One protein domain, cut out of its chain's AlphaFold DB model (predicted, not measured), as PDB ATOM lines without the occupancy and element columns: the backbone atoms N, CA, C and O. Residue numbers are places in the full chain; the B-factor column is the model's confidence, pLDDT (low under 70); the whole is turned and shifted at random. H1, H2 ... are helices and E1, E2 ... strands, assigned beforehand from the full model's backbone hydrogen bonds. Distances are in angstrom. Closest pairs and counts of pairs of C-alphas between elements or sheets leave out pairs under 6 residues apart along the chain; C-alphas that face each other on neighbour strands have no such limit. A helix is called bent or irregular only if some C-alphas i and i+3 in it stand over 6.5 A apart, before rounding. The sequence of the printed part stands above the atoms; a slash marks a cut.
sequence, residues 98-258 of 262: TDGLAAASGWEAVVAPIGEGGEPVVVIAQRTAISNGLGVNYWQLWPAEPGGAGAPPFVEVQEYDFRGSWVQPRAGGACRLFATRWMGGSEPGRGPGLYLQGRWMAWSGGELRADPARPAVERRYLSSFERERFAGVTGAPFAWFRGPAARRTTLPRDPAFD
ATOM      1  N   THR A  98      -8.197 -60.388 -14.366       73.69
ATOM      2  CA  THR A  98      -6.865 -60.278 -13.771       73.69
ATOM      3  C   THR A  98      -5.981 -59.345 -14.574       73.69
ATOM      4  O   THR A  98      -6.032 -59.264 -15.802       73.69
ATOM      5  N   ASP A  99      -5.123 -58.639 -13.847       71.00
ATOM      6  CA  ASP A  99      -3.938 -58.056 -14.446       71.00
ATOM      7  C   ASP A  99      -3.038 -59.214 -14.904       71.00
ATOM      8  O   ASP A  99      -2.514 -59.961 -14.074       71.00
ATOM      9  N   GLY A 100      -2.854 -59.375 -16.217       62.72
ATOM     10  CA  GLY A 100      -2.032 -60.445 -16.796       62.72
ATOM     11  C   GLY A 100      -0.573 -60.444 -16.315       62.72
ATOM     12  O   GLY A 100       0.113 -61.458 -16.425       62.72
ATOM     13  N   LEU A 101      -0.092 -59.340 -15.723       62.78
ATOM     14  CA  LEU A 101       1.219 -59.254 -15.064       62.78
ATOM     15  C   LEU A 101       1.198 -59.727 -13.598       62.78
ATOM     16  O   LEU A 101       2.244 -59.797 -12.950       62.78
ATOM     17  N   ALA A 102       0.022 -60.038 -13.055       58.06
ATOM     18  CA  ALA A 102      -0.235 -60.302 -11.645       58.06
ATOM     19  C   ALA A 102      -0.888 -61.658 -11.352       58.06
ATOM     20  O   ALA A 102      -1.016 -61.975 -10.174       58.06
ATOM     21  N   ALA A 103      -1.301 -62.441 -12.356       58.28
ATOM     22  CA  ALA A 103      -2.277 -63.535 -12.222       58.28
ATOM     23  C   ALA A 103      -2.110 -64.453 -10.983       58.28
ATOM     24  O   ALA A 103      -3.088 -64.741 -10.299       58.28
ATOM     25  N   ALA A 104      -0.885 -64.852 -10.612       54.19
ATOM     26  CA  ALA A 104      -0.658 -65.721  -9.444       54.19
ATOM     27  C   ALA A 104      -0.520 -64.984  -8.091       54.19
ATOM     28  O   ALA A 104      -0.825 -65.557  -7.048       54.19
ATOM     29  N   SER A 105      -0.060 -63.727  -8.081       62.22
ATOM     30  CA  SER A 105       0.218 -62.939  -6.859       62.22
ATOM     31  C   SER A 105      -0.755 -61.780  -6.623       62.22
ATOM     32  O   SER A 105      -0.648 -61.057  -5.635       62.22
ATOM     33  N   GLY A 106      -1.659 -61.553  -7.570       79.94
ATOM     34  CA  GLY A 106      -2.588 -60.436  -7.609       79.94
ATOM     35  C   GLY A 106      -3.876 -60.700  -6.851       79.94
ATOM     36  O   GLY A 106      -4.847 -60.017  -7.122       79.94
ATOM     37  N   TRP A 107      -3.925 -61.676  -5.947       87.19
ATOM     38  CA  TRP A 107      -5.154 -62.015  -5.242       87.19
ATOM     39  C   TRP A 107      -4.906 -62.442  -3.799       87.19
ATOM     40  O   TRP A 107      -3.803 -62.844  -3.424       87.19
ATOM     41  N   GLU A 108      -5.953 -62.361  -2.989       89.25
ATOM     42  CA  GLU A 108      -5.993 -62.901  -1.635       89.25
ATOM     43  C   GLU A 108      -7.431 -63.179  -1.197       89.25
ATOM     44  O   GLU A 108      -8.376 -62.592  -1.723       89.25
ATOM     45  N   ALA A 109      -7.598 -64.037  -0.191       92.12
ATOM     46  CA  ALA A 109      -8.855 -64.124   0.538       92.12
ATOM     47  C   ALA A 109      -8.679 -63.561   1.948       92.12
ATOM     48  O   ALA A 109      -7.622 -63.663   2.568       92.12
ATOM     49  N   VAL A 110      -9.735 -62.965   2.475       93.88
ATOM     50  CA  VAL A 110      -9.778 -62.373   3.805       93.88
ATOM     51  C   VAL A 110     -11.018 -62.881   4.508       93.88
ATOM     52  O   VAL A 110     -12.091 -62.921   3.925       93.88
ATOM     53  N   VAL A 111     -10.893 -63.237   5.780       93.69
ATOM     54  CA  VAL A 111     -12.048 -63.425   6.656       93.69
ATOM     55  C   VAL A 111     -12.146 -62.202   7.541       93.69
ATOM     56  O   VAL A 111     -11.230 -61.936   8.321       93.69
ATOM     57  N   ALA A 112     -13.225 -61.438   7.409       91.94
ATOM     58  CA  ALA A 112     -13.428 -60.216   8.176       91.94
ATOM     59  C   ALA A 112     -14.791 -60.248   8.886       91.94
ATOM     60  O   ALA A 112     -15.782 -60.623   8.262       91.94
ATOM     61  N   PRO A 113     -14.875 -59.838  10.167       90.88
ATOM     62  CA  PRO A 113     -16.137 -59.754  10.902       90.88
ATOM     63  C   PRO A 113     -16.895 -58.488  10.495       90.88
ATOM     64  O   PRO A 113     -16.948 -57.493  11.226       90.88
ATOM     65  N   ILE A 114     -17.394 -58.504   9.262       89.12
ATOM     66  CA  ILE A 114     -18.150 -57.406   8.664       89.12
ATOM     67  C   ILE A 114     -19.643 -57.698   8.587       89.12
ATOM     68  O   ILE A 114     -20.381 -56.748   8.375       89.12
ATOM     69  N   GLY A 115     -20.074 -58.951   8.772       81.31
ATOM     70  CA  GLY A 115     -21.467 -59.373   8.650       81.31
ATOM     71  C   GLY A 115     -22.414 -58.689   9.638       81.31
ATOM     72  O   GLY A 115     -21.993 -57.998  10.571       81.31
ATOM     73  N   GLU A 116     -23.719 -58.901   9.459       77.00
ATOM     74  CA  GLU A 116     -24.729 -58.392  10.391       77.00
ATOM     75  C   GLU A 116     -24.484 -58.990  11.786       77.00
ATOM     76  O   GLU A 116     -24.437 -60.201  11.958       77.00
ATOM     77  N   GLY A 117     -24.238 -58.137  12.785       75.38
ATOM     78  CA  GLY A 117     -23.853 -58.588  14.130       75.38
ATOM     79  C   GLY A 117     -22.369 -58.942  14.310       75.38
ATOM     80  O   GLY A 117     -21.975 -59.315  15.411       75.38
ATOM     81  N   GLY A 118     -21.527 -58.748  13.288       81.38
ATOM     82  CA  GLY A 118     -20.084 -59.013  13.346       81.38
ATOM     83  C   GLY A 118     -19.684 -60.422  12.912       81.38
ATOM     84  O   GLY A 118     -18.553 -60.832  13.172       81.38
ATOM     85  N   GLU A 119     -20.579 -61.151  12.246       86.94
ATOM     86  CA  GLU A 119     -20.273 -62.474  11.708       86.94
ATOM     87  C   GLU A 119     -19.142 -62.421  10.663       86.94
ATOM     88  O   GLU A 119     -19.022 -61.442   9.907       86.94
ATOM     89  N   PRO A 120     -18.278 -63.450  10.611       89.81
ATOM     90  CA  PRO A 120     -17.188 -63.509   9.652       89.81
ATOM     91  C   PRO A 120     -17.715 -63.722   8.230       89.81
ATOM     92  O   PRO A 120     -18.444 -64.671   7.953       89.81
ATOM     93  N   VAL A 121     -17.270 -62.871   7.311       91.25
ATOM     94  CA  VAL A 121     -17.524 -62.984   5.873       91.25
ATOM     95  C   VAL A 121     -16.200 -63.234   5.163       91.25
ATOM     96  O   VAL A 121     -15.185 -62.606   5.481       91.25
ATOM     97  N   VAL A 122     -16.210 -64.163   4.207       92.25
ATOM     98  CA  VAL A 122     -15.081 -64.390   3.301       92.25
ATOM     99  C   VAL A 122     -15.130 -63.324   2.218       92.25
ATOM    100  O   VAL A 122     -16.142 -63.178   1.548       92.25
ATOM    101  N   VAL A 123     -14.046 -62.589   2.029       93.75
ATOM    102  CA  VAL A 123     -13.901 -61.570   0.995       93.75
ATOM    103  C   VAL A 123     -12.716 -61.939   0.133       93.75
ATOM    104  O   VAL A 123     -11.607 -62.112   0.631       93.75
ATOM    105  N   ILE A 124     -12.952 -62.072  -1.160       92.81
ATOM    106  CA  ILE A 124     -11.920 -62.360  -2.147       92.81
ATOM    107  C   ILE A 124     -11.507 -61.021  -2.745       92.81
ATOM    108  O   ILE A 124     -12.370 -60.278  -3.195       92.81
ATOM    109  N   ALA A 125     -10.222 -60.688  -2.722       92.38
ATOM    110  CA  ALA A 125      -9.689 -59.484  -3.347       92.38
ATOM    111  C   ALA A 125      -8.820 -59.890  -4.539       92.38
ATOM    112  O   ALA A 125      -7.879 -60.662  -4.369       92.38
ATOM    113  N   GLN A 126      -9.112 -59.355  -5.724       90.19
ATOM    114  CA  GLN A 126      -8.330 -59.556  -6.948       90.19
ATOM    115  C   GLN A 126      -7.885 -58.202  -7.475       90.19
ATOM    116  O   GLN A 126      -8.694 -57.289  -7.625       90.19
ATOM    117  N   ARG A 127      -6.604 -58.081  -7.793       90.19
ATOM    118  CA  ARG A 127      -6.044 -56.962  -8.531       90.19
ATOM    119  C   ARG A 127      -6.380 -57.149 -10.003       90.19
ATOM    120  O   ARG A 127      -5.984 -58.148 -10.607       90.19
ATOM    121  N   THR A 128      -7.074 -56.168 -10.554       89.38
ATOM    122  CA  THR A 128      -7.543 -56.162 -11.942       89.38
ATOM    123  C   THR A 128      -6.614 -55.370 -12.855       89.38
ATOM    124  O   THR A 128      -6.483 -55.695 -14.028       89.38
ATOM    125  N   ALA A 129      -5.922 -54.351 -12.331       89.62
ATOM    126  CA  ALA A 129      -4.993 -53.539 -13.115       89.62
ATOM    127  C   ALA A 129      -3.986 -52.769 -12.250       89.62
ATOM    128  O   ALA A 129      -4.171 -52.573 -11.044       89.62
ATOM    129  N   ILE A 130      -2.951 -52.240 -12.909       89.88
ATOM    130  CA  ILE A 130      -2.085 -51.178 -12.391       89.88
ATOM    131  C   ILE A 130      -2.030 -50.048 -13.425       89.88
ATOM    132  O   ILE A 130      -1.808 -50.301 -14.608       89.88
ATOM    133  N   SER A 131      -2.220 -48.789 -13.011       90.31
ATOM    134  CA  SER A 131      -2.089 -47.665 -13.947       90.31
ATOM    135  C   SER A 131      -0.635 -47.386 -14.300       90.31
ATOM    136  O   SER A 131       0.255 -47.334 -13.445       90.31
ATOM    137  N   ASN A 132      -0.417 -47.080 -15.576       81.69
ATOM    138  CA  ASN A 132       0.818 -46.460 -16.028       81.69
ATOM    139  C   ASN A 132       0.877 -45.010 -15.511       81.69
ATOM    140  O   ASN A 132      -0.084 -44.252 -15.641       81.69
ATOM    141  N   GLY A 133       2.003 -44.620 -14.911       88.00
ATOM    142  CA  GLY A 133       2.218 -43.278 -14.359       88.00
ATOM    143  C   GLY A 133       2.174 -43.253 -12.833       88.00
ATOM    144  O   GLY A 133       3.211 -43.379 -12.193       88.00
ATOM    145  N   LEU A 134       0.986 -43.088 -12.243       89.44
ATOM    146  CA  LEU A 134       0.825 -42.944 -10.785       89.44
ATOM    147  C   LEU A 134       0.947 -44.259  -9.995       89.44
ATOM    148  O   LEU A 134       0.875 -44.222  -8.760       89.44
ATOM    149  N   GLY A 135       1.087 -45.394 -10.691       89.81
ATOM    150  CA  GLY A 135       1.213 -46.721 -10.090       89.81
ATOM    151  C   GLY A 135       0.002 -47.098  -9.241       89.81
ATOM    152  O   GLY A 135       0.161 -47.659  -8.161       89.81
ATOM    153  N   VAL A 136      -1.200 -46.714  -9.677       93.38
ATOM    154  CA  VAL A 136      -2.441 -46.995  -8.942       93.38
ATOM    155  C   VAL A 136      -2.790 -48.457  -9.122       93.38
ATOM    156  O   VAL A 136      -2.928 -48.903 -10.255       93.38
ATOM    157  N   ASN A 137      -2.979 -49.181  -8.024       92.12
ATOM    158  CA  ASN A 137      -3.468 -50.556  -8.064       92.12
ATOM    159  C   ASN A 137      -4.999 -50.558  -8.040       92.12
ATOM    160  O   ASN A 137      -5.572 -49.949  -7.139       92.12
ATOM    161  N   TYR A 138      -5.642 -51.253  -8.975       93.31
ATOM    162  CA  TYR A 138      -7.096 -51.414  -9.060       93.31
ATOM    163  C   TYR A 138      -7.477 -52.818  -8.621       93.31
ATOM    164  O   TYR A 138      -6.832 -53.786  -9.023       93.31
ATOM    165  N   TRP A 139      -8.504 -52.915  -7.790       93.44
ATOM    166  CA  TRP A 139      -8.947 -54.159  -7.190       93.44
ATOM    167  C   TRP A 139     -10.460 -54.278  -7.241       93.44
ATOM    168  O   TRP A 139     -11.174 -53.288  -7.094       93.44
ATOM    169  N   GLN A 140     -10.927 -55.511  -7.358       93.38
ATOM    170  CA  GLN A 140     -12.303 -55.901  -7.102       93.38
ATOM    171  C   GLN A 140     -12.324 -56.764  -5.841       93.38
ATOM    172  O   GLN A 140     -11.471 -57.635  -5.649       93.38
ATOM    173  N   LEU A 141     -13.257 -56.465  -4.939       93.94
ATOM    174  CA  LEU A 141     -13.459 -57.214  -3.702       93.94
ATOM    175  C   LEU A 141     -14.845 -57.849  -3.725       93.94
ATOM    176  O   LEU A 141     -15.832 -57.117  -3.736       93.94
ATOM    177  N   TRP A 142     -14.901 -59.180  -3.670       92.44
ATOM    178  CA  TRP A 142     -16.113 -60.005  -3.669       92.44
ATOM    179  C   TRP A 142     -16.347 -60.631  -2.296       92.44
ATOM    180  O   TRP A 142     -15.695 -61.620  -1.939       92.44
ATOM    181  N   PRO A 143     -17.279 -60.099  -1.506       91.75
ATOM    182  CA  PRO A 143     -17.731 -60.752  -0.293       91.75
ATOM    183  C   PRO A 143     -18.635 -61.933  -0.654       91.75
ATOM    184  O   PRO A 143     -19.648 -61.789  -1.331       91.75
ATOM    185  N   ALA A 144     -18.262 -63.123  -0.206       88.31
ATOM    186  CA  ALA A 144     -18.934 -64.365  -0.526       88.31
ATOM    187  C   ALA A 144     -19.665 -64.908   0.707       88.31
ATOM    188  O   ALA A 144     -19.051 -65.454   1.628       88.31
ATOM    189  N   GLU A 145     -20.995 -64.812   0.705       82.38
ATOM    190  CA  GLU A 145     -21.830 -65.490   1.703       82.38
ATOM    191  C   GLU A 145     -21.948 -66.986   1.401       82.38
ATOM    192  O   GLU A 145     -22.033 -67.358   0.222       82.38
ATOM    193  N   PRO A 146     -21.994 -67.858   2.423       76.50
ATOM    194  CA  PRO A 146     -22.308 -69.269   2.234       76.50
ATOM    195  C   PRO A 146     -23.644 -69.468   1.509       76.50
ATOM    196  O   PRO A 146     -24.653 -68.870   1.867       76.50
ATOM    197  N   GLY A 147     -23.657 -70.323   0.484       74.94
ATOM    198  CA  GLY A 147     -24.897 -70.730  -0.186       74.94
ATOM    199  C   GLY A 147     -25.549 -69.707  -1.119       74.94
ATOM    200  O   GLY A 147     -26.650 -69.975  -1.595       74.94
ATOM    201  N   GLY A 148     -24.896 -68.577  -1.416       79.75
ATOM    202  CA  GLY A 148     -25.366 -67.662  -2.465       79.75
ATOM    203  C   GLY A 148     -25.423 -68.326  -3.851       79.75
ATOM    204  O   GLY A 148     -24.950 -69.445  -4.041       79.75
ATOM    205  N   ALA A 149     -25.974 -67.638  -4.846       77.81
ATOM    206  CA  ALA A 149     -26.007 -68.111  -6.231       77.81
ATOM    207  C   ALA A 149     -25.185 -67.181  -7.135       77.81
ATOM    208  O   ALA A 149     -25.216 -65.970  -6.953       77.81
ATOM    209  N   GLY A 150     -24.476 -67.749  -8.116       82.62
ATOM    210  CA  GLY A 150     -23.723 -66.979  -9.111       82.62
ATOM    211  C   GLY A 150     -22.519 -66.210  -8.554       82.62
ATOM    212  O   GLY A 150     -21.958 -66.575  -7.516       82.62
ATOM    213  N   ALA A 151     -22.115 -65.170  -9.288       83.50
ATOM    214  CA  ALA A 151     -21.074 -64.240  -8.871       83.50
ATOM    215  C   ALA A 151     -21.611 -63.341  -7.741       83.50
ATOM    216  O   ALA A 151     -22.679 -62.750  -7.908       83.50
ATOM    217  N   PRO A 152     -20.912 -63.222  -6.600       87.62
ATOM    218  CA  PRO A 152     -21.289 -62.254  -5.575       87.62
ATOM    219  C   PRO A 152     -21.131 -60.810  -6.090       87.62
ATOM    220  O   PRO A 152     -20.305 -60.568  -6.977       87.62
ATOM    221  N   PRO A 153     -21.866 -59.836  -5.524       88.81
ATOM    222  CA  PRO A 153     -21.601 -58.429  -5.791       88.81
ATOM    223  C   PRO A 153     -20.175 -58.071  -5.359       88.81
ATOM    224  O   PRO A 153     -19.632 -58.645  -4.410       88.81
ATOM    225  N   PHE A 154     -19.569 -57.105  -6.045       91.00
ATOM    226  CA  PHE A 154     -18.240 -56.611  -5.704       91.00
ATOM    227  C   PHE A 154     -18.207 -55.100  -5.553       91.00
ATOM    228  O   PHE A 154     -19.095 -54.382  -6.004       91.00
ATOM    229  N   VAL A 155     -17.140 -54.626  -4.918       93.12
ATOM    230  CA  VAL A 155     -16.787 -53.207  -4.878       93.12
ATOM    231  C   VAL A 155     -15.433 -52.994  -5.525       93.12
ATOM    232  O   VAL A 155     -14.504 -53.782  -5.319       93.12
ATOM    233  N   GLU A 156     -15.312 -51.908  -6.281       94.06
ATOM    234  CA  GLU A 156     -14.028 -51.483  -6.823       94.06
ATOM    235  C   GLU A 156     -13.261 -50.649  -5.799       94.06
ATOM    236  O   GLU A 156     -13.772 -49.696  -5.204       94.06
ATOM    237  N   VAL A 157     -11.998 -51.009  -5.594       95.81
ATOM    238  CA  VAL A 157     -11.103 -50.351  -4.648       95.81
ATOM    239  C   VAL A 157      -9.779 -50.071  -5.336       95.81
ATOM    240  O   VAL A 157      -9.155 -50.950  -5.920       95.81
ATOM    241  N   GLN A 158      -9.303 -48.840  -5.230       95.88
ATOM    242  CA  GLN A 158      -7.960 -48.465  -5.649       95.88
ATOM    243  C   GLN A 158      -7.048 -48.387  -4.431       95.88
ATOM    244  O   GLN A 158      -7.487 -47.927  -3.383       95.88
ATOM    245  N   GLU A 159      -5.782 -48.780  -4.556       94.69
ATOM    246  CA  GLU A 159      -4.808 -48.808  -3.446       94.69
ATOM    247  C   GLU A 159      -5.200 -49.745  -2.291       94.69
ATOM    248  O   GLU A 159      -4.903 -49.457  -1.132       94.69
ATOM    249  N   TYR A 160      -5.886 -50.851  -2.589       94.31
ATOM    250  CA  TYR A 160      -6.208 -51.856  -1.580       94.31
ATOM    251  C   TYR A 160      -4.934 -52.451  -0.958       94.31
ATOM    252  O   TYR A 160      -3.998 -52.833  -1.662       94.31
ATOM    253  N   ASP A 161      -4.940 -52.561   0.369       92.44
ATOM    254  CA  ASP A 161      -3.970 -53.324   1.152       92.44
ATOM    255  C   ASP A 161      -4.669 -53.870   2.397       92.44
ATOM    256  O   ASP A 161      -5.347 -53.137   3.120       92.44
ATOM    257  N   PHE A 162      -4.467 -55.154   2.689       92.62
ATOM    258  CA  PHE A 162      -5.119 -55.828   3.809       92.62
ATOM    259  C   PHE A 162      -4.996 -55.065   5.143       92.62
ATOM    260  O   PHE A 162      -5.957 -54.979   5.909       92.62
ATOM    261  N   ARG A 163      -3.829 -54.483   5.451       90.69
ATOM    262  CA  ARG A 163      -3.579 -53.860   6.760       90.69
ATOM    263  C   ARG A 163      -4.216 -52.485   6.902       90.69
ATOM    264  O   ARG A 163      -4.353 -52.018   8.033       90.69
ATOM    265  N   GLY A 164      -4.542 -51.804   5.807       94.31
ATOM    266  CA  GLY A 164      -5.143 -50.471   5.857       94.31
ATOM    267  C   GLY A 164      -6.502 -50.342   5.200       94.31
ATOM    268  O   GLY A 164      -7.115 -49.288   5.337       94.31
ATOM    269  N   SER A 165      -6.987 -51.370   4.515       96.88
ATOM    270  CA  SER A 165      -8.337 -51.402   3.962       96.88
ATOM    271  C   SER A 165      -9.339 -52.006   4.940       96.88
ATOM    272  O   SER A 165     -10.506 -51.666   4.869       96.88
ATOM    273  N   TRP A 166      -8.931 -52.822   5.913       96.38
ATOM    274  CA  TRP A 166      -9.841 -53.316   6.953       96.38
ATOM    275  C   TRP A 166      -9.664 -52.513   8.239       96.38
ATOM    276  O   TRP A 166      -8.617 -52.584   8.882       96.38
ATOM    277  N   VAL A 167     -10.682 -51.743   8.632       96.12
ATOM    278  CA  VAL A 167     -10.598 -50.785   9.748       96.12
ATOM    279  C   VAL A 167     -11.758 -50.919  10.726       96.12
ATOM    280  O   VAL A 167     -12.840 -51.389  10.381       96.12
ATOM    281  N   GLN A 168     -11.546 -50.470  11.958       94.44
ATOM    282  CA  GLN A 168     -12.570 -50.425  12.998       94.44
ATOM    283  C   GLN A 168     -12.390 -49.196  13.904       94.44
ATOM    284  O   GLN A 168     -11.273 -48.679  14.025       94.44
ATOM    285  N   PRO A 169     -13.456 -48.724  14.580       92.38
ATOM    286  CA  PRO A 169     -13.308 -47.709  15.616       92.38
ATOM    287  C   PRO A 169     -12.330 -48.153  16.708       92.38
ATOM    288  O   PRO A 169     -12.352 -49.299  17.153       92.38
ATOM    289  N   ARG A 170     -11.505 -47.222  17.202       91.56
ATOM    290  CA  ARG A 170     -10.538 -47.499  18.282       91.56
ATOM    291  C   ARG A 170     -11.188 -48.020  19.561       91.56
ATOM    292  O   ARG A 170     -10.580 -48.807  20.274       91.56
ATOM    293  N   ALA A 171     -12.404 -47.563  19.847       88.94
ATOM    294  CA  ALA A 171     -13.188 -48.003  20.998       88.94
ATOM    295  C   ALA A 171     -13.722 -49.446  20.862       88.94
ATOM    296  O   ALA A 171     -14.355 -49.939  21.790       88.94
ATOM    297  N   GLY A 172     -13.468 -50.116  19.733       86.81
ATOM    298  CA  GLY A 172     -14.059 -51.403  19.378       86.81
ATOM    299  C   GLY A 172     -15.343 -51.245  18.560       86.81
ATOM    300  O   GLY A 172     -15.926 -50.161  18.485       86.81
ATOM    301  N   GLY A 173     -15.763 -52.329  17.909       86.25
ATOM    302  CA  GLY A 173     -16.957 -52.391  17.064       86.25
ATOM    303  C   GLY A 173     -16.737 -53.242  15.815       86.25
ATOM    304  O   GLY A 173     -15.659 -53.797  15.622       86.25
ATOM    305  N   ALA A 174     -17.764 -53.323  14.964       88.50
ATOM    306  CA  ALA A 174     -17.694 -54.070  13.710       88.50
ATOM    307  C   ALA A 174     -16.622 -53.508  12.766       88.50
ATOM    308  O   ALA A 174     -16.428 -52.283  12.668       88.50
ATOM    309  N   CYS A 175     -15.971 -54.414  12.043       93.69
ATOM    310  CA  CYS A 175     -15.011 -54.041  11.023       93.69
ATOM    311  C   CYS A 175     -15.716 -53.481   9.791       93.69
ATOM    312  O   CYS A 175     -16.894 -53.729   9.543       93.69
ATOM    313  N   ARG A 176     -14.984 -52.663   9.044       95.31
ATOM    314  CA  ARG A 176     -15.431 -52.000   7.823       95.31
ATOM    315  C   ARG A 176     -14.344 -52.111   6.778       95.31
ATOM    316  O   ARG A 176     -13.158 -52.084   7.118       95.31
ATOM    317  N   LEU A 177     -14.755 -52.146   5.520       96.88
ATOM    318  CA  LEU A 177     -13.840 -51.913   4.415       96.88
ATOM    319  C   LEU A 177     -13.672 -50.399   4.233       96.88
ATOM    320  O   LEU A 177     -14.646 -49.679   4.056       96.88
ATOM    321  N   PHE A 178     -12.448 -49.899   4.263       97.62
ATOM    322  CA  PHE A 178     -12.087 -48.561   3.829       97.62
ATOM    323  C   PHE A 178     -11.731 -48.617   2.341       97.62
ATOM    324  O   PHE A 178     -10.600 -48.926   1.963       97.62
ATOM    325  N   ALA A 179     -12.737 -48.362   1.508       97.12
ATOM    326  CA  ALA A 179     -12.617 -48.336   0.061       97.12
ATOM    327  C   ALA A 179     -12.076 -46.975  -0.390       97.12
ATOM    328  O   ALA A 179     -12.511 -45.928   0.100       97.12
ATOM    329  N   THR A 180     -11.141 -46.980  -1.336       97.62
ATOM    330  CA  THR A 180     -10.482 -45.777  -1.850       97.62
ATOM    331  C   THR A 180     -10.569 -45.676  -3.367       97.62
ATOM    332  O   THR A 180     -10.619 -46.690  -4.053       97.62
ATOM    333  N   ARG A 181     -10.582 -44.450  -3.899       96.50
ATOM    334  CA  ARG A 181     -10.530 -44.169  -5.343       96.50
ATOM    335  C   ARG A 181      -9.871 -42.828  -5.646       96.50
ATOM    336  O   ARG A 181     -10.028 -41.870  -4.891       96.50
ATOM    337  N   TRP A 182      -9.166 -42.733  -6.761       95.81
ATOM    338  CA  TRP A 182      -8.632 -41.488  -7.295       95.81
ATOM    339  C   TRP A 182      -9.693 -40.766  -8.121       95.81
ATOM    340  O   TRP A 182     -10.303 -41.357  -9.005       95.81
ATOM    341  N   MET A 183      -9.891 -39.476  -7.856       94.88
ATOM    342  CA  MET A 183     -10.855 -38.637  -8.563       94.88
ATOM    343  C   MET A 183     -10.288 -37.251  -8.845       94.88
ATOM    344  O   MET A 183      -9.587 -36.660  -8.019       94.88
ATOM    345  N   GLY A 184     -10.636 -36.704 -10.009       93.50
ATOM    346  CA  GLY A 184     -10.479 -35.279 -10.277       93.50
ATOM    347  C   GLY A 184     -11.455 -34.462  -9.428       93.50
ATOM    348  O   GLY A 184     -12.596 -34.863  -9.212       93.50
ATOM    349  N   GLY A 185     -11.012 -33.309  -8.942       90.25
ATOM    350  CA  GLY A 185     -11.836 -32.401  -8.152       90.25
ATOM    351  C   GLY A 185     -11.307 -30.974  -8.191       90.25
ATOM    352  O   GLY A 185     -10.297 -30.692  -8.836       90.25
ATOM    353  N   SER A 186     -11.973 -30.060  -7.488       89.38
ATOM    354  CA  SER A 186     -11.554 -28.660  -7.388       89.38
ATOM    355  C   SER A 186     -11.776 -28.118  -5.981       89.38
ATOM    356  O   SER A 186     -12.740 -28.474  -5.309       89.38
ATOM    357  N   GLU A 187     -10.871 -27.249  -5.542       85.31
ATOM    358  CA  GLU A 187     -10.899 -26.605  -4.234       85.31
ATOM    359  C   GLU A 187     -11.038 -25.082  -4.348       85.31
ATOM    360  O   GLU A 187     -10.264 -24.458  -5.087       85.31
ATOM    361  N   PRO A 188     -11.915 -24.442  -3.549       83.69
ATOM    362  CA  PRO A 188     -11.894 -22.992  -3.395       83.69
ATOM    363  C   PRO A 188     -10.497 -22.501  -2.985       83.69
ATOM    364  O   PRO A 188      -9.899 -23.004  -2.035       83.69
ATOM    365  N   GLY A 189      -9.949 -21.541  -3.732       89.06
ATOM    366  CA  GLY A 189      -8.622 -20.959  -3.480       89.06
ATOM    367  C   GLY A 189      -7.421 -21.829  -3.878       89.06
ATOM    368  O   GLY A 189      -6.285 -21.381  -3.752       89.06
ATOM    369  N   ARG A 190      -7.638 -23.053  -4.369       89.56
ATOM    370  CA  ARG A 190      -6.570 -23.995  -4.763       89.56
ATOM    371  C   ARG A 190      -6.743 -24.595  -6.158       89.56
ATOM    372  O   ARG A 190      -5.781 -25.163  -6.682       89.56
ATOM    373  N   GLY A 191      -7.934 -24.457  -6.737       93.50
ATOM    374  CA  GLY A 191      -8.257 -24.865  -8.097       93.50
ATOM    375  C   GLY A 191      -8.356 -26.382  -8.287       93.50
ATOM    376  O   GLY A 191      -8.449 -27.130  -7.305       93.50
ATOM    377  N   PRO A 192      -8.334 -26.836  -9.552       95.94
ATOM    378  CA  PRO A 192      -8.396 -28.247  -9.904       95.94
ATOM    379  C   PRO A 192      -7.258 -29.070  -9.290       95.94
ATOM    380  O   PRO A 192      -6.157 -28.578  -9.030       95.94
ATOM    381  N   GLY A 193      -7.504 -30.354  -9.066       95.81
ATOM    382  CA  GLY A 193      -6.496 -31.289  -8.590       95.81
ATOM    383  C   GLY A 193      -6.965 -32.733  -8.652       95.81
ATOM    384  O   GLY A 193      -8.136 -33.014  -8.899       95.81
ATOM    385  N   LEU A 194      -6.028 -33.638  -8.398       96.56
ATOM    386  CA  LEU A 194      -6.302 -35.052  -8.191       96.56
ATOM    387  C   LEU A 194      -6.438 -35.320  -6.689       96.56
ATOM    388  O   LEU A 194      -5.685 -34.754  -5.895       96.56
ATOM    389  N   TYR A 195      -7.378 -36.172  -6.296       96.62
ATOM    390  CA  TYR A 195      -7.670 -36.494  -4.901       96.62
ATOM    391  C   TYR A 195      -7.800 -37.999  -4.736       96.62
ATOM    392  O   TYR A 195      -8.479 -38.640  -5.534       96.62
ATOM    393  N   LEU A 196      -7.204 -38.553  -3.680       97.25
ATOM    394  CA  LEU A 196      -7.582 -39.880  -3.209       97.25
ATOM    395  C   LEU A 196      -8.770 -39.702  -2.269       97.25
ATOM    396  O   LEU A 196      -8.659 -39.035  -1.239       97.25
ATOM    397  N   GLN A 197      -9.903 -40.264  -2.644       97.12
ATOM    398  CA  GLN A 197     -11.117 -40.321  -1.848       97.12
ATOM    399  C   GLN A 197     -11.164 -41.651  -1.110       97.12
ATOM    400  O   GLN A 197     -10.707 -42.660  -1.635       97.12
ATOM    401  N   GLY A 198     -11.705 -41.641   0.099       97.12
ATOM    402  CA  GLY A 198     -11.859 -42.807   0.950       97.12
ATOM    403  C   GLY A 198     -13.229 -42.820   1.612       97.12
ATOM    404  O   GLY A 198     -13.784 -41.769   1.954       97.12
ATOM    405  N   ARG A 199     -13.783 -44.012   1.790       96.19
ATOM    406  CA  ARG A 199     -15.084 -44.214   2.416       96.19
ATOM    407  C   ARG A 199     -15.134 -45.555   3.127       96.19
ATOM    408  O   ARG A 199     -14.564 -46.539   2.676       96.19
ATOM    409  N   TRP A 200     -15.845 -45.572   4.245       95.75
ATOM    410  CA  TRP A 200     -16.140 -46.786   4.978       95.75
ATOM    411  C   TRP A 200     -17.349 -47.471   4.355       95.75
ATOM    412  O   TRP A 200     -18.383 -46.835   4.147       95.75
ATOM    413  N   MET A 201     -17.210 -48.763   4.115       94.88
ATOM    414  CA  MET A 201     -18.249 -49.657   3.647       94.88
ATOM    415  C   MET A 201     -18.574 -50.643   4.770       94.88
ATOM    416  O   MET A 201     -17.670 -51.197   5.408       94.88
ATOM    417  N   ALA A 202     -19.860 -50.833   5.023       92.38
ATOM    418  CA  ALA A 202     -20.405 -51.807   5.952       92.38
ATOM    419  C   ALA A 202     -21.174 -52.878   5.171       92.38
ATOM    420  O   ALA A 202     -21.732 -52.595   4.112       92.38
ATOM    421  N   TRP A 203     -21.213 -54.097   5.701       90.69
ATOM    422  CA  TRP A 203     -22.074 -55.143   5.162       90.69
ATOM    423  C   TRP A 203     -23.531 -54.841   5.504       90.69
ATOM    424  O   TRP A 203     -23.848 -54.561   6.663       90.69
ATOM    425  N   SER A 204     -24.418 -54.886   4.517       87.75
ATOM    426  CA  SER A 204     -25.854 -54.756   4.750       87.75
ATOM    427  C   SER A 204     -26.636 -55.403   3.620       87.75
ATOM    428  O   SER A 204     -26.514 -54.981   2.471       87.75
ATOM    429  N   GLY A 205     -27.484 -56.380   3.953       84.81
ATOM    430  CA  GLY A 205     -28.358 -57.023   2.972       84.81
ATOM    431  C   GLY A 205     -27.609 -57.753   1.855       84.81
ATOM    432  O   GLY A 205     -28.011 -57.639   0.702       84.81
ATOM    433  N   GLY A 206     -26.527 -58.462   2.190       85.19
ATOM    434  CA  GLY A 206     -25.773 -59.281   1.235       85.19
ATOM    435  C   GLY A 206     -24.755 -58.524   0.377       85.19
ATOM    436  O   GLY A 206     -24.167 -59.113  -0.527       85.19
ATOM    437  N   GLU A 207     -24.526 -57.233   0.640       88.69
ATOM    438  CA  GLU A 207     -23.565 -56.422  -0.110       88.69
ATOM    439  C   GLU A 207     -22.823 -55.402   0.769       88.69
ATOM    440  O   GLU A 207     -23.237 -55.059   1.882       88.69
ATOM    441  N   LEU A 208     -21.687 -54.911   0.266       91.44
ATOM    442  CA  LEU A 208     -20.938 -53.820   0.885       91.44
ATOM    443  C   LEU A 208     -21.544 -52.484   0.465       91.44
ATOM    444  O   LEU A 208     -21.443 -52.101  -0.691       91.44
ATOM    445  N   ARG A 209     -22.084 -51.730   1.421       91.81
ATOM    446  CA  ARG A 209     -22.660 -50.399   1.189       91.81
ATOM    447  C   ARG A 209     -21.903 -49.331   1.950       91.81
ATOM    448  O   ARG A 209     -21.348 -49.592   3.015       91.81
ATOM    449  N   ALA A 210     -21.943 -48.100   1.453       92.31
ATOM    450  CA  ALA A 210     -21.467 -46.931   2.191       92.31
ATOM    451  C   ALA A 210     -22.051 -46.889   3.618       92.31
ATOM    452  O   ALA A 210     -23.270 -46.890   3.783       92.31
ATOM    453  N   ASP A 211     -21.199 -46.807   4.644       91.81
ATOM    454  CA  ASP A 211     -21.657 -46.676   6.029       91.81
ATOM    455  C   ASP A 211     -22.162 -45.242   6.285       91.81
ATOM    456  O   ASP A 211     -21.348 -44.311   6.335       91.81
ATOM    457  N   PRO A 212     -23.474 -45.033   6.507       89.44
ATOM    458  CA  PRO A 212     -24.038 -43.699   6.707       89.44
ATOM    459  C   PRO A 212     -23.573 -43.036   8.013       89.44
ATOM    460  O   PRO A 212     -23.668 -41.815   8.150       89.44
ATOM    461  N   ALA A 213     -23.058 -43.803   8.979       89.00
ATOM    462  CA  ALA A 213     -22.513 -43.277  10.228       89.00
ATOM    463  C   ALA A 213     -21.080 -42.739  10.072       89.00
ATOM    464  O   ALA A 213     -20.529 -42.152  11.011       89.00
ATOM    465  N   ARG A 214     -20.452 -42.928   8.905       91.56
ATOM    466  CA  ARG A 214     -19.077 -42.508   8.630       91.56
ATOM    467  C   ARG A 214     -19.042 -41.472   7.505       91.56
ATOM    468  O   ARG A 214     -19.754 -41.600   6.516       91.56
ATOM    469  N   PRO A 215     -18.223 -40.412   7.634       93.81
ATOM    470  CA  PRO A 215     -18.080 -39.451   6.552       93.81
ATOM    471  C   PRO A 215     -17.302 -40.082   5.397       93.81
ATOM    472  O   PRO A 215     -16.460 -40.947   5.617       93.81
ATOM    473  N   ALA A 216     -17.485 -39.575   4.185       95.56
ATOM    474  CA  ALA A 216     -16.444 -39.728   3.182       95.56
ATOM    475  C   ALA A 216     -15.297 -38.748   3.457       95.56
ATOM    476  O   ALA A 216     -15.492 -37.667   4.029       95.56
ATOM    477  N   VAL A 217     -14.092 -39.126   3.045       96.75
ATOM    478  CA  VAL A 217     -12.877 -38.328   3.209       96.75
ATOM    479  C   VAL A 217     -12.113 -38.230   1.900       96.75
ATOM    480  O   VAL A 217     -12.226 -39.084   1.031       96.75
ATOM    481  N   GLU A 218     -11.323 -37.179   1.746       96.56
ATOM    482  CA  GLU A 218     -10.436 -37.004   0.603       96.56
ATOM    483  C   GLU A 218      -9.109 -36.390   1.029       96.56
ATOM    484  O   GLU A 218      -9.021 -35.655   2.018       96.56
ATOM    485  N   ARG A 219      -8.077 -36.670   0.240       96.44
ATOM    486  CA  ARG A 219      -6.748 -36.090   0.373       96.44
ATOM    487  C   ARG A 219      -6.224 -35.700  -1.003       96.44
ATOM    488  O   ARG A 219      -6.137 -36.539  -1.897       96.44
ATOM    489  N   ARG A 220      -5.851 -34.428  -1.168       96.81
ATOM    490  CA  ARG A 220      -5.283 -33.927  -2.428       96.81
ATOM    491  C   ARG A 220      -3.932 -34.579  -2.718       96.81
ATOM    492  O   ARG A 220      -3.082 -34.684  -1.830       96.81
ATOM    493  N   TYR A 221      -3.718 -34.945  -3.975       97.00
ATOM    494  CA  TYR A 221      -2.433 -35.390  -4.484       97.00
ATOM    495  C   TYR A 221      -1.462 -34.221  -4.588       97.00
ATOM    496  O   TYR A 221      -1.666 -33.281  -5.353       97.00
ATOM    497  N   LEU A 222      -0.403 -34.288  -3.792       95.88
ATOM    498  CA  LEU A 222       0.713 -33.351  -3.781       95.88
ATOM    499  C   LEU A 222       2.000 -34.174  -3.706       95.88
ATOM    500  O   LEU A 222       1.972 -35.310  -3.231       95.88
ATOM    501  N   SER A 223       3.142 -33.588  -4.069       95.06
ATOM    502  CA  SER A 223       4.440 -34.285  -4.022       95.06
ATOM    503  C   SER A 223       4.778 -34.847  -2.633       95.06
ATOM    504  O   SER A 223       5.458 -35.859  -2.508       95.06
ATOM    505  N   SER A 224       4.284 -34.222  -1.558       94.38
ATOM    506  CA  SER A 224       4.412 -34.756  -0.198       94.38
ATOM    507  C   SER A 224       3.614 -36.040   0.016       94.38
ATOM    508  O   SER A 224       4.085 -36.928   0.716       94.38
ATOM    509  N   PHE A 225       2.422 -36.143  -0.577       96.00
ATOM    510  CA  PHE A 225       1.610 -37.350  -0.497       96.00
ATOM    511  C   PHE A 225       2.171 -38.460  -1.396       96.00
ATOM    512  O   PHE A 225       2.206 -39.610  -0.983       96.00
ATOM    513  N   GLU A 226       2.699 -38.116  -2.569       94.56
ATOM    514  CA  GLU A 226       3.424 -39.060  -3.428       94.56
ATOM    515  C   GLU A 226       4.586 -39.736  -2.690       94.56
ATOM    516  O   GLU A 226       4.653 -40.962  -2.631       94.56
ATOM    517  N   ARG A 227       5.450 -38.951  -2.032       94.12
ATOM    518  CA  ARG A 227       6.550 -39.503  -1.222       94.12
ATOM    519  C   ARG A 227       6.053 -40.421  -0.110       94.12
ATOM    520  O   ARG A 227       6.666 -41.449   0.143       94.12
ATOM    521  N   GLU A 228       4.953 -40.061   0.547       92.94
ATOM    522  CA  GLU A 228       4.351 -40.888   1.596       92.94
ATOM    523  C   GLU A 228       3.797 -42.211   1.050       92.94
ATOM    524  O   GLU A 228       3.988 -43.246   1.685       92.94
ATOM    525  N   ARG A 229       3.168 -42.211  -0.135       92.12
ATOM    526  CA  ARG A 229       2.692 -43.443  -0.791       92.12
ATOM    527  C   ARG A 229       3.845 -44.411  -1.048       92.12
ATOM    528  O   ARG A 229       3.749 -45.582  -0.692       92.12
ATOM    529  N   PHE A 230       4.955 -43.911  -1.584       89.25
ATOM    530  CA  PHE A 230       6.126 -44.734  -1.894       89.25
ATOM    531  C   PHE A 230       7.000 -45.078  -0.680       89.25
ATOM    532  O   PHE A 230       7.866 -45.942  -0.778       89.25
ATOM    533  N   ALA A 231       6.762 -44.460   0.481       89.81
ATOM    534  CA  ALA A 231       7.484 -44.772   1.713       89.81
ATOM    535  C   ALA A 231       7.012 -46.070   2.403       89.81
ATOM    536  O   ALA A 231       7.574 -46.438   3.432       89.81
ATOM    537  N   GLY A 232       5.985 -46.757   1.879       81.06
ATOM    538  CA  GLY A 232       5.520 -48.036   2.430       81.06
ATOM    539  C   GLY A 232       4.876 -47.907   3.815       81.06
ATOM    540  O   GLY A 232       5.142 -48.705   4.715       81.06
ATOM    541  N   VAL A 233       4.053 -46.873   4.016       82.38
ATOM    542  CA  VAL A 233       3.397 -46.609   5.307       82.38
ATOM    543  C   VAL A 233       2.550 -47.808   5.745       82.38
ATOM    544  O   VAL A 233       1.624 -48.228   5.057       82.38
ATOM    545  N   THR A 234       2.830 -48.331   6.940       80.88
ATOM    546  CA  THR A 234       2.073 -49.456   7.504       80.88
ATOM    547  C   THR A 234       0.610 -49.078   7.749       80.88
ATOM    548  O   THR A 234       0.311 -48.079   8.410       80.88
ATOM    549  N   GLY A 235      -0.310 -49.912   7.260       81.44
ATOM    550  CA  GLY A 235      -1.750 -49.676   7.377       81.44
ATOM    551  C   GLY A 235      -2.272 -48.597   6.424       81.44
ATOM    552  O   GLY A 235      -3.310 -47.991   6.699       81.44
ATOM    553  N   ALA A 236      -1.539 -48.309   5.345       88.94
ATOM    554  CA  ALA A 236      -2.095 -47.694   4.145       88.94
ATOM    555  C   ALA A 236      -3.121 -48.644   3.488       88.94
ATOM    556  O   ALA A 236      -2.963 -49.848   3.646       88.94
ATOM    557  N   PRO A 237      -4.175 -48.137   2.820       94.25
ATOM    558  CA  PRO A 237      -4.381 -46.730   2.477       94.25
ATOM    559  C   PRO A 237      -4.934 -45.872   3.622       94.25
ATOM    560  O   PRO A 237      -4.694 -44.664   3.637       94.25
ATOM    561  N   PHE A 238      -5.612 -46.442   4.625       97.00
ATOM    562  CA  PHE A 238      -6.253 -45.637   5.674       97.00
ATOM    563  C   PHE A 238      -5.275 -44.746   6.463       97.00
ATOM    564  O   PHE A 238      -5.616 -43.622   6.841       97.00
ATOM    565  N   ALA A 239      -4.032 -45.191   6.677       95.75
ATOM    566  CA  ALA A 239      -2.985 -44.381   7.307       95.75
ATOM    567  C   ALA A 239      -2.822 -42.991   6.671       95.75
ATOM    568  O   ALA A 239      -2.662 -42.006   7.395       95.75
ATOM    569  N   TRP A 240      -2.965 -42.894   5.348       96.50
ATOM    570  CA  TRP A 240      -2.831 -41.644   4.609       96.50
ATOM    571  C   TRP A 240      -3.929 -40.624   4.928       96.50
ATOM    572  O   TRP A 240      -3.763 -39.439   4.642       96.50
ATOM    573  N   PHE A 241      -5.039 -41.041   5.534       96.81
ATOM    574  CA  PHE A 241      -6.168 -40.166   5.846       96.81
ATOM    575  C   PHE A 241      -6.177 -39.664   7.291       96.81
ATOM    576  O   PHE A 241      -6.918 -38.742   7.620       96.81
ATOM    577  N   ARG A 242      -5.338 -40.209   8.178       92.88
ATOM    578  CA  ARG A 242      -5.370 -39.826   9.602       92.88
ATOM    579  C   ARG A 242      -4.869 -38.400   9.836       92.88
ATOM    580  O   ARG A 242      -5.355 -37.719  10.737       92.88
ATOM    581  N   GLY A 243      -3.939 -37.931   9.006       91.69
ATOM    582  CA  GLY A 243      -3.319 -36.612   9.130       91.69
ATOM    583  C   GLY A 243      -4.201 -35.440   8.667       91.69
ATOM    584  O   GLY A 243      -5.156 -35.625   7.909       91.69
ATOM    585  N   PRO A 244      -3.844 -34.199   9.046       92.56
ATOM    586  CA  PRO A 244      -4.629 -32.993   8.749       92.56
ATOM    587  C   PRO A 244      -4.723 -32.656   7.252       92.56
ATOM    588  O   PRO A 244      -5.539 -31.830   6.857       92.56
ATOM    589  N   ALA A 245      -3.902 -33.290   6.407       93.44
ATOM    590  CA  ALA A 245      -3.972 -33.149   4.953       93.44
ATOM    591  C   ALA A 245      -5.227 -33.795   4.341       93.44
ATOM    592  O   ALA A 245      -5.585 -33.469   3.209       93.44
ATOM    593  N   ALA A 246      -5.877 -34.707   5.068       95.62
ATOM    594  CA  ALA A 246      -7.153 -35.282   4.680       95.62
ATOM    595  C   ALA A 246      -8.311 -34.553   5.360       95.62
ATOM    596  O   ALA A 246      -8.225 -34.151   6.526       95.62
ATOM    597  N   ARG A 247      -9.422 -34.427   4.642       93.69
ATOM    598  CA  ARG A 247     -10.628 -33.742   5.105       93.69
ATOM    599  C   ARG A 247     -11.874 -34.529   4.745       93.69
ATOM    600  O   ARG A 247     -11.846 -35.379   3.864       93.69
ATOM    601  N   ARG A 248     -12.978 -34.206   5.413       94.31
ATOM    602  CA  ARG A 248     -14.304 -34.698   5.033       94.31
ATOM    603  C   ARG A 248     -14.709 -34.130   3.675       94.31
ATOM    604  O   ARG A 248     -14.369 -32.990   3.361       94.31
ATOM    605  N   THR A 249     -15.472 -34.905   2.923       92.44
ATOM    606  CA  THR A 249     -16.003 -34.505   1.620       92.44
ATOM    607  C   THR A 249     -17.381 -35.124   1.393       92.44
ATOM    608  O   THR A 249     -17.808 -36.001   2.147       92.44
ATOM    609  N   THR A 250     -18.059 -34.670   0.346       88.50
ATOM    610  CA  THR A 250     -19.256 -35.316  -0.189       88.50
ATOM    611  C   THR A 250     -18.875 -35.938  -1.516       88.50
ATOM    612  O   THR A 250     -18.412 -35.240  -2.417       88.50
ATOM    613  N   LEU A 251     -19.062 -37.249  -1.642       83.00
ATOM    614  CA  LEU A 251     -18.744 -37.951  -2.876       83.00
ATOM    615  C   LEU A 251     -19.956 -37.976  -3.804       83.00
ATOM    616  O   LEU A 251     -21.074 -38.172  -3.320       83.00
ATOM    617  N   PRO A 252     -19.760 -37.798  -5.121       78.94
ATOM    618  CA  PRO A 252     -20.804 -38.131  -6.076       78.94
ATOM    619  C   PRO A 252     -21.123 -39.626  -5.963       78.94
ATOM    620  O   PRO A 252     -20.209 -40.427  -5.728       78.94
ATOM    621  N   ARG A 253     -22.407 -39.971  -6.137       76.62
ATOM    622  CA  ARG A 253     -22.839 -41.368  -6.262       76.62
ATOM    623  C   ARG A 253     -22.131 -42.014  -7.444       76.62
ATOM    624  O   ARG A 253     -22.000 -41.395  -8.497       76.62
ATOM    625  N   ASP A 254     -21.696 -43.239  -7.237       78.31
ATOM    626  CA  ASP A 254     -20.984 -44.059  -8.203       78.31
ATOM    627  C   ASP A 254     -21.268 -45.522  -7.853       78.31
ATOM    628  O   ASP A 254     -20.728 -45.992  -6.855       78.31
ATOM    629  N   PRO A 255     -22.114 -46.229  -8.621       74.38
ATOM    630  CA  PRO A 255     -22.533 -47.594  -8.306       74.38
ATOM    631  C   PRO A 255     -21.370 -48.555  -8.035       74.38
ATOM    632  O   PRO A 255     -21.402 -49.257  -7.025       74.38
ATOM    633  N   ALA A 256     -20.298 -48.505  -8.832       70.56
ATOM    634  CA  ALA A 256     -19.140 -49.390  -8.681       70.56
ATOM    635  C   ALA A 256     -18.363 -49.141  -7.371       70.56
ATOM    636  O   ALA A 256     -17.778 -50.054  -6.785       70.56
ATOM    637  N   PHE A 257     -18.391 -47.897  -6.880       78.19
ATOM    638  CA  PHE A 257     -17.753 -47.486  -5.624       78.19
ATOM    639  C   PHE A 257     -18.724 -47.433  -4.427       78.19
ATOM    640  O   PHE A 257     -18.298 -47.302  -3.275       78.19
ATOM    641  N   ASP A 258     -20.031 -47.479  -4.685       77.69
ATOM    642  CA  ASP A 258     -21.117 -47.483  -3.700       77.69
ATOM    643  C   ASP A 258     -21.573 -48.913  -3.356       77.69
ATOM    644  O   ASP A 258     -22.243 -49.080  -2.333       77.69
TER     645      ASP A 258
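Overview. This is residues 98 to 258 of the 262 residues of an uncharacterized protein of Longimicrobium terrae (UniProt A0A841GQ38). Two strongly twisted sheets make a sandwich, only partly face to face: the four-strand sheet E1 E2 E3 E4 lies at one end of the domain, and the long bent hairpin E6 and E7 reaches past it to the other end, where E9 and E10 line up beside E7. Short helices sit around the sheets: H1 on E6, H3 on E9, and H4 on E4 and E8; H2 lies farther out. The printed part has 161 residues with four named helices and ten named strands, in the order E1 E2 E3 E4 H1 E5 E6 E7 E8 E9 H2 H3 E10 H4. The neighbour strands are antiparallel, the second sheet is branched at E7, and the class is mixed. The whole is compact, with a radius of gyration of the C-alphas of 15.7 A and spans of 52 by 38 by 28 A.

Along the chain. E1, residues 107 to 113, begins at C-alpha 107 (-5.154, -62.015, -5.242). E2, 120 to 130, is 29.4 A long; E3, 137 to 144, 22.1 A. E4 is 155 to 158, H1 162 to 165, E5 166 to 168. E6, 176 to 187, is 28.5 A long and bends by 81 degrees at residue 184; E7, 191 to 204, is 37.0 A long and bends by 58 degrees at residue 194. E8 is 207 to 210, E9 216 to 220, H2 223 to 230, H3 238 to 241 and E10 246 to 249. H4, 255 to 258, ends at C-alpha 258 (-21.117, -47.483, -3.700).

Arrangement. E1 to E4 form a meander, each strand the antiparallel neighbour of the one before, with N 110 and O 123 at 2.8 A, N 126 and O 140 at 2.9 A, and N 139 and O 157 at 2.8 A. E5 to E8 form another, with N 167 and O 176 at 2.9 A, N 181 and O 197 at 2.9 A, and N 202 and O 209 at 2.8 A. E6 lies on one side of E7, E8 and E9 on the other side; N 198 and O 217 are 2.8 A apart. E10 follows beside E9, N 218 and O 247 at 2.8 A. Between the sheets, the closest C-alphas of E4 and E6 are those of Gln 158 and Arg 181, 5.0 A apart. H1 and H3 only just touch, with 3 pairs of C-alphas within 8 A, the closest Gly 164 and Phe 238, 5.0 A. H4 only grazes both sheets. In H2 every O i to N i+4 pair is within hydrogen-bond range; H1, H3 and H4 are too short for such a pair.

Size, cuts and confidence. The C-alphas farthest apart, Gly 147 and Gly 189, are 52.5 A apart. The printed part has no cut and no long link. The mean pLDDT of the printed part is 89.0; residues 100 to 105 are under 70.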